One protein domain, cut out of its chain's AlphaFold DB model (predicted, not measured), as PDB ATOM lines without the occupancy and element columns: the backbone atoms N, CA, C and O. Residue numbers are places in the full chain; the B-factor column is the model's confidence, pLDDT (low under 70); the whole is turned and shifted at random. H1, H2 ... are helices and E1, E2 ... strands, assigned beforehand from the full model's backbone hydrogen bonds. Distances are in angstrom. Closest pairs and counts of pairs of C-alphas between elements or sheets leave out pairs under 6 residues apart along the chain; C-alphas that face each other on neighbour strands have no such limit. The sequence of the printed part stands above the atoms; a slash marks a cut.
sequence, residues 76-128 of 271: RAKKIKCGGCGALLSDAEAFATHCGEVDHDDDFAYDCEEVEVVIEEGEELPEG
ATOM      1  N   ARG A  76     -36.088-136.177-167.124       72.69
ATOM      2  CA  ARG A  76     -35.051-135.228-166.716       72.69
ATOM      3  C   ARG A  76     -35.359-134.700-165.322       72.69
ATOM      4  O   ARG A  76     -36.451-134.198-165.070       72.69
ATOM      5  N   ALA A  77     -34.408-134.851-164.409       68.19
ATOM      6  CA  ALA A  77     -34.487-134.287-163.067       68.19
ATOM      7  C   ALA A  77     -33.463-133.167-162.939       68.19
ATOM      8  O   ALA A  77     -32.275-133.383-163.184       68.19
ATOM      9  N   LYS A  78     -33.911-131.992-162.498       69.31
ATOM     10  CA  LYS A  78     -32.994-130.971-161.999       69.31
ATOM     11  C   LYS A  78     -32.525-131.366-160.604       69.31
ATOM     12  O   LYS A  78     -33.339-131.754-159.766       69.31
ATOM     13  N   LYS A  79     -31.221-131.297-160.374       73.50
ATOM     14  CA  LYS A  79     -30.580-131.561-159.084       73.50
ATOM     15  C   LYS A  79     -29.589-130.450-158.782       73.50
ATOM     16  O   LYS A  79     -29.019-129.859-159.698       73.50
ATOM     17  N   ILE A  80     -29.366-130.197-157.501       75.88
ATOM     18  CA  ILE A  80     -28.308-129.299-157.046       75.88
ATOM     19  C   ILE A  80     -27.063-130.144-156.817       75.88
ATOM     20  O   ILE A  80     -27.061-131.037-155.973       75.88
ATOM     21  N   LYS A  81     -26.007-129.888-157.581       77.56
ATOM     22  CA  LYS A  81     -24.713-130.536-157.408       77.56
ATOM     23  C   LYS A  81     -23.856-129.724-156.441       77.56
ATOM     24  O   LYS A  81     -23.616-128.543-156.679       77.56
ATOM     25  N   CYS A  82     -23.365-130.364-155.383       78.94
ATOM     26  CA  CYS A  82     -22.362-129.773-154.501       78.94
ATOM     27  C   CYS A  82     -21.019-129.647-155.225       78.94
ATOM     28  O   CYS A  82     -20.480-130.646-155.707       78.94
ATOM     29  N   GLY A  83     -20.470-128.432-155.293       75.00
ATOM     30  CA  GLY A  83     -19.188-128.161-155.943       75.00
ATOM     31  C   GLY A  83     -17.986-128.777-155.222       75.00
ATOM     32  O   GLY A  83     -16.984-129.068-155.865       75.00
ATOM     33  N   GLY A  84     -18.101-129.030-153.914       76.81
ATOM     34  CA  GLY A  84     -17.013-129.574-153.099       76.81
ATOM     35  C   GLY A  84     -16.877-131.094-153.199       76.81
ATOM     36  O   GLY A  84     -15.785-131.604-153.424       76.81
ATOM     37  N   CYS A  85     -17.985-131.831-153.070       78.38
ATOM     38  CA  CYS A  85     -17.969-133.302-153.035       78.38
ATOM     39  C   CYS A  85     -18.656-133.972-154.241       78.38
ATOM     40  O   CYS A  85     -18.549-135.185-154.422       78.38
ATOM     41  N   GLY A  86     -19.375-133.211-155.073       75.31
ATOM     42  CA  GLY A  86     -20.100-133.721-156.239       75.31
ATOM     43  C   GLY A  86     -21.459-134.368-155.945       75.31
ATOM     44  O   GLY A  86     -22.072-134.887-156.878       75.31
ATOM     45  N   ALA A  87     -21.944-134.348-154.698       75.12
ATOM     46  CA  ALA A  87     -23.245-134.915-154.333       75.12
ATOM     47  C   ALA A  87     -24.404-134.236-155.084       75.12
ATOM     48  O   ALA A  87     -24.396-133.021-155.266       75.12
ATOM     49  N   LEU A  88     -25.405-135.022-155.499       76.25
ATOM     50  CA  LEU A  88     -26.604-134.550-156.202       76.25
ATOM     51  C   LEU A  88     -27.798-134.506-155.249       76.25
ATOM     52  O   LEU A  88     -28.255-135.545-154.779       76.25
ATOM     53  N   LEU A  89     -28.323-133.313-155.000       77.75
ATOM     54  CA  LEU A  89     -29.316-133.046-153.963       77.75
ATOM     55  C   LEU A  89     -30.647-132.584-154.569       77.75
ATOM     56  O   LEU A  89     -30.694-132.067-155.689       77.75
ATOM     57  N   SER A  90     -31.747-132.859-153.862       68.94
ATOM     58  CA  SER A  90     -33.115-132.663-154.364       68.94
ATOM     59  C   SER A  90     -33.541-131.202-154.444       68.94
ATOM     60  O   SER A  90     -34.300-130.854-155.344       68.94
ATOM     61  N   ASP A  91     -33.069-130.375-153.515       71.06
ATOM     62  CA  ASP A  91     -33.499-128.993-153.318       71.06
ATOM     63  C   ASP A  91     -32.495-128.224-152.437       71.06
ATOM     64  O   ASP A  91     -31.485-128.767-151.978       71.06
ATOM     65  N   ALA A  92     -32.768-126.933-152.232       76.94
ATOM     66  CA  ALA A  92     -31.906-126.034-151.473       76.94
ATOM     67  C   ALA A  92     -31.837-126.370-149.973       76.94
ATOM     68  O   ALA A  92     -30.821-126.087-149.343       76.94
ATOM     69  N   GLU A  93     -32.885-126.968-149.398       77.38
ATOM     70  CA  GLU A  93     -32.900-127.376-147.990       77.38
ATOM     71  C   GLU A  93     -31.988-128.591-147.794       77.38
ATOM     72  O   GLU A  93     -31.085-128.549-146.961       77.38
ATOM     73  N   ALA A  94     -32.122-129.609-148.648       75.44
ATOM     74  CA  ALA A  94     -31.224-130.758-148.684       75.44
ATOM     75  C   ALA A  94     -29.765-130.337-148.918       75.44
ATOM     76  O   ALA A  94     -28.859-130.890-148.295       75.44
ATOM     77  N   PHE A  95     -29.531-129.332-149.771       79.56
ATOM     78  CA  PHE A  95     -28.207-128.738-149.964       79.56
ATOM     79  C   PHE A  95     -27.670-128.059-148.708       79.56
ATOM     80  O   PHE A  95     -26.537-128.330-148.314       79.56
ATOM     81  N   ALA A  96     -28.476-127.233-148.044       79.56
ATOM     82  CA  ALA A  96     -28.070-126.562-146.815       79.56
ATOM     83  C   ALA A  96     -27.746-127.560-145.691       79.56
ATOM     84  O   ALA A  96     -26.729-127.403-145.019       79.56
ATOM     85  N   THR A  97     -28.561-128.605-145.515       82.88
ATOM     86  CA  THR A  97     -28.295-129.673-144.540       82.88
ATOM     87  C   THR A  97     -27.016-130.430-144.886       82.88
ATOM     88  O   THR A  97     -26.136-130.556-144.041       82.88
ATOM     89  N   HIS A  98     -26.864-130.874-146.137       83.12
ATOM     90  CA  HIS A  98     -25.679-131.607-146.579       83.12
ATOM     91  C   HIS A  98     -24.392-130.798-146.385       83.12
ATOM     92  O   HIS A  98     -23.438-131.289-145.786       83.12
ATOM     93  N   CYS A  99     -24.363-129.551-146.862       81.31
ATOM     94  CA  CYS A  99     -23.183-128.702-146.744       81.31
ATOM     95  C   CYS A  99     -22.918-128.228-145.309       81.31
ATOM     96  O   CYS A  99     -21.789-127.862-145.006       81.31
ATOM     97  N   GLY A 100     -23.925-128.253-144.430       76.81
ATOM     98  CA  GLY A 100     -23.758-127.975-143.003       76.81
ATOM     99  C   GLY A 100     -23.213-129.152-142.185       76.81
ATOM    100  O   GLY A 100     -22.672-128.925-141.106       76.81
ATOM    101  N   GLU A 101     -23.352-130.390-142.671       76.69
ATOM    102  CA  GLU A 101     -22.956-131.610-141.944       76.69
ATOM    103  C   GLU A 101     -21.705-132.298-142.509       76.69
ATOM    104  O   GLU A 101     -21.000-132.988-141.771       76.69
ATOM    105  N   VAL A 102     -21.426-132.146-143.806       74.94
ATOM    106  CA  VAL A 102     -20.281-132.788-144.463       74.94
ATOM    107  C   VAL A 102     -19.034-131.916-144.338       74.94
ATOM    108  O   VAL A 102     -19.071-130.717-144.607       74.94
ATOM    109  N   ASP A 103     -17.920-132.539-143.950       70.12
ATOM    110  CA  ASP A 103     -16.612-131.887-143.903       70.12
ATOM    111  C   ASP A 103     -16.107-131.680-145.338       70.12
ATOM    112  O   ASP A 103     -15.999-132.636-146.117       70.12
ATOM    113  N   HIS A 104     -15.863-130.427-145.704       71.38
ATOM    114  CA  HIS A 104     -15.336-130.047-147.012       71.38
ATOM    115  C   HIS A 104     -13.880-129.593-146.857       71.38
ATOM    116  O   HIS A 104     -13.432-129.301-145.754       71.38
ATOM    117  N   ASP A 105     -13.136-129.554-147.962       69.75
ATOM    118  CA  ASP A 105     -11.773-129.010-147.970       69.75
ATOM    119  C   ASP A 105     -11.755-127.541-147.495       69.75
ATOM    120  O   ASP A 105     -12.732-126.813-147.681       69.75
ATOM    121  N   ASP A 106     -10.637-127.094-146.923       56.12
ATOM    122  CA  ASP A 106     -10.444-125.756-146.345       56.12
ATOM    123  C   ASP A 106     -10.622-124.627-147.390       56.12
ATOM    124  O   ASP A 106     -10.915-123.485-147.029       56.12
ATOM    125  N   ASP A 107     -10.500-124.950-148.685       62.53
ATOM    126  CA  ASP A 107     -10.720-124.050-149.831       62.53
ATOM    127  C   ASP A 107     -12.167-124.086-150.387       62.53
ATOM    128  O   ASP A 107     -12.458-123.509-151.441       62.53
ATOM    129  N   PHE A 108     -13.104-124.759-149.710       58.69
ATOM    130  CA  PHE A 108     -14.497-124.864-150.147       58.69
ATOM    131  C   PHE A 108     -15.255-123.534-150.012       58.69
ATOM    132  O   PHE A 108     -15.616-123.085-148.922       58.69
ATOM    133  N   ALA A 109     -15.579-122.928-151.154       61.00
ATOM    134  CA  ALA A 109     -16.688-121.988-151.264       61.00
ATOM    135  C   ALA A 109     -18.000-122.783-151.369       61.00
ATOM    136  O   ALA A 109     -18.024-123.808-152.046       61.00
ATOM    137  N   TYR A 110     -19.080-122.317-150.726       64.25
ATOM    138  CA  TYR A 110     -20.437-122.888-150.825       64.25
ATOM    139  C   TYR A 110     -21.013-122.722-152.243       64.25
ATOM    140  O   TYR A 110     -21.990-122.008-152.468       64.25
ATOM    141  N   ASP A 111     -20.385-123.384-153.202       68.12
ATOM    142  CA  ASP A 111     -20.717-123.331-154.607       68.12
ATOM    143  C   ASP A 111     -21.600-124.527-154.948       68.12
ATOM    144  O   ASP A 111     -21.315-125.688-154.623       68.12
ATOM    145  N   CYS A 112     -22.702-124.222-155.620       75.38
ATOM    146  CA  CYS A 112     -23.619-125.209-156.146       75.38
ATOM    147  C   CYS A 112     -23.843-124.976-157.638       75.38
ATOM    148  O   CYS A 112     -23.822-123.842-158.120       75.38
ATOM    149  N   GLU A 113     -24.058-126.065-158.366       79.88
ATOM    150  CA  GLU A 113     -24.416-126.035-159.780       79.88
ATOM    151  C   GLU A 113     -25.746-126.764-159.968       79.88
ATOM    152  O   GLU A 113     -25.910-127.900-159.519       79.88
ATOM    153  N   GLU A 114     -26.708-126.136-160.641       76.62
ATOM    154  CA  GLU A 114     -27.901-126.849-161.093       76.62
ATOM    155  C   GLU A 114     -27.537-127.740-162.280       76.62
ATOM    156  O   GLU A 114     -27.134-127.256-163.340       76.62
ATOM    157  N   VAL A 115     -27.711-129.049-162.122       76.25
ATOM    158  CA  VAL A 115     -27.445-130.033-163.173       76.25
ATOM    159  C   VAL A 115     -28.718-130.767-163.565       76.25
ATOM    160  O   VAL A 115     -29.586-131.050-162.737       76.25
ATOM    161  N   GLU A 116     -28.827-131.095-164.849       72.75
ATOM    162  CA  GLU A 116     -29.925-131.895-165.382       72.75
ATOM    163  C   GLU A 116     -29.473-133.349-165.549       72.75
ATOM    164  O   GLU A 116     -28.590-133.660-166.349       72.75
ATOM    165  N   VAL A 117     -30.083-134.249-164.783       72.19
ATOM    166  CA  VAL A 117     -29.825-135.687-164.851       72.19
ATOM    167  C   VAL A 117     -30.826-136.313-165.816       72.19
ATOM    168  O   VAL A 117     -32.036-136.190-165.618       72.19
ATOM    169  N   VAL A 118     -30.324-136.977-166.860       75.75
ATOM    170  CA  VAL A 118     -31.139-137.761-167.800       75.75
ATOM    171  C   VAL A 118     -31.282-139.174-167.252       75.75
ATOM    172  O   VAL A 118     -30.278-139.842-167.033       75.75
ATOM    173  N   ILE A 119     -32.522-139.609-167.053       73.69
ATOM    174  CA  ILE A 119     -32.880-140.945-166.575       73.69
ATOM    175  C   ILE A 119     -33.505-141.698-167.746       73.69
ATOM    176  O   ILE A 119     -34.454-141.213-168.379       73.69
ATOM    177  N   GLU A 120     -32.928-142.845-168.085       78.56
ATOM    178  CA  GLU A 120     -33.400-143.700-169.171       78.56
ATOM    179  C   GLU A 120     -34.642-144.505-168.740       78.56
ATOM    180  O   GLU A 120     -34.965-144.651-167.561       78.56
ATOM    181  N   GLU A 121     -35.387-145.025-169.717       70.94
ATOM    182  CA  GLU A 121     -36.587-145.825-169.450       70.94
ATOM    183  C   GLU A 121     -36.256-147.072-168.613       70.94
ATOM    184  O   GLU A 121     -35.458-147.912-169.030       70.94
ATOM    185  N   GLY A 122     -36.917-147.218-167.462       68.56
ATOM    186  CA  GLY A 122     -36.745-148.363-166.564       68.56
ATOM    187  C   GLY A 122     -35.601-148.228-165.557       68.56
ATOM    188  O   GLY A 122     -35.438-149.124-164.733       68.56
ATOM    189  N   GLU A 123     -34.839-147.132-165.590       73.56
ATOM    190  CA  GLU A 123     -33.920-146.791-164.503       73.56
ATOM    191  C   GLU A 123     -34.697-146.337-163.263       73.56
ATOM    192  O   GLU A 123     -35.792-145.771-163.360       73.56
ATOM    193  N   GLU A 124     -34.138-146.606-162.081       70.06
ATOM    194  CA  GLU A 124     -34.741-146.158-160.831       70.06
ATOM    195  C   GLU A 124     -34.793-144.631-160.791       70.06
ATOM    196  O   GLU A 124     -33.804-143.930-161.023       70.06
ATOM    197  N   LEU A 125     -35.983-144.116-160.488       68.56
ATOM    198  CA  LEU A 125     -36.168-142.698-160.261       68.56
ATOM    199  C   LEU A 125     -35.393-142.287-159.000       68.56
ATOM    200  O   LEU A 125     -35.434-143.012-158.004       68.56
ATOM    201  N   PRO A 126     -34.714-141.124-159.003       69.06
ATOM    202  CA  PRO A 126     -34.058-140.615-157.812       69.06
ATOM    203  C   PRO A 126     -35.027-140.561-156.635       69.06
ATOM    204  O   PRO A 126     -36.199-140.205-156.801       69.06
ATOM    205  N   GLU A 127     -34.525-140.850-155.440       65.88
ATOM    206  CA  GLU A 127     -35.330-140.780-154.226       65.88
ATOM    207  C   GLU A 127     -36.031-139.413-154.106       65.88
ATOM    208  O   GLU A 127     -35.470-138.362-154.445       65.88
ATOM    209  N   GLY A 128     -37.301-139.445-153.698       66.56
ATOM    210  CA  GLY A 128     -38.147-138.256-153.584       66.56
ATOM    211  C   GLY A 128     -38.685-137.699-154.909       66.56
ATOM    212  O   GLY A 128     -39.310-136.640-154.889       66.56
TER     213      GLY A 128
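AT A GLANCE: This is residues 76 to 128 of the 271 residues of the protein "Yod1 protein" of Symbiodinium sp. CCMP2456 (UniProt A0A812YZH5). A long two-stranded antiparallel ribbon, E1 beside E2, with one short helix, H1, packed on E1 and only thinly near E2. Residues 88 to 89 fold back beside E1 as a short extra pairing, the loop at Asp 106 reaches one end of the long axis, and the turn at Glu 121 reaches the other. The printed part has 53 residues with one named helix and two named strands, in the order E1, H1, E2; the class is mixed, helices and strands, with 25 residues, under half, in named elements. It is only just loose, close to compact, with a radius of gyration of the C-alphas of 12.2 A and spans of 40 by 16 by 14 A.

HOW THE PARTS SIT: E1, residues 76 to 82, and E2, residues 112 to 119, are antiparallel neighbours with 146 degrees between their directions. The C-alphas of Ile 80 and Glu 114, which face each other, are 4.7 A apart. Within hydrogen-bond range are N 81 and O 113 at 2.8 A and N 115 and O 79 at 2.9 A. Residues 80 to 81 of E1 also pair antiparallel with residues 88 to 89. H1, residues 92 to 101, has 4 pairs of C-alphas within 8 A of E1, the closest those of Phe 95 and Ile 80, 7.1 A apart. In H1 every O i to N i+4 pair is within hydrogen-bond range.

IN THESE COORDINATES: E1 begins at C-alpha 76, (-35.051, -135.228, -166.716), and measures 18.4 A from first to last C-alpha. E2 measures 21.0 A and ends at C-alpha 119, (-32.880, -140.945, -166.575). H1 begins at C-alpha 92, (-31.906, -126.034, -151.473), and measures 14.2 A.

THE WHOLE: The C-alphas farthest apart, those of Asp 106 and Glu 121, are 40.2 A apart. The printed part has no cut, and the links E1 to H1 and H1 to E2 are short. The mean pLDDT of the printed part is 73.0; it is under 70 at residues 77 to 78, 90, 105 to 111, 122 and 125 to 128.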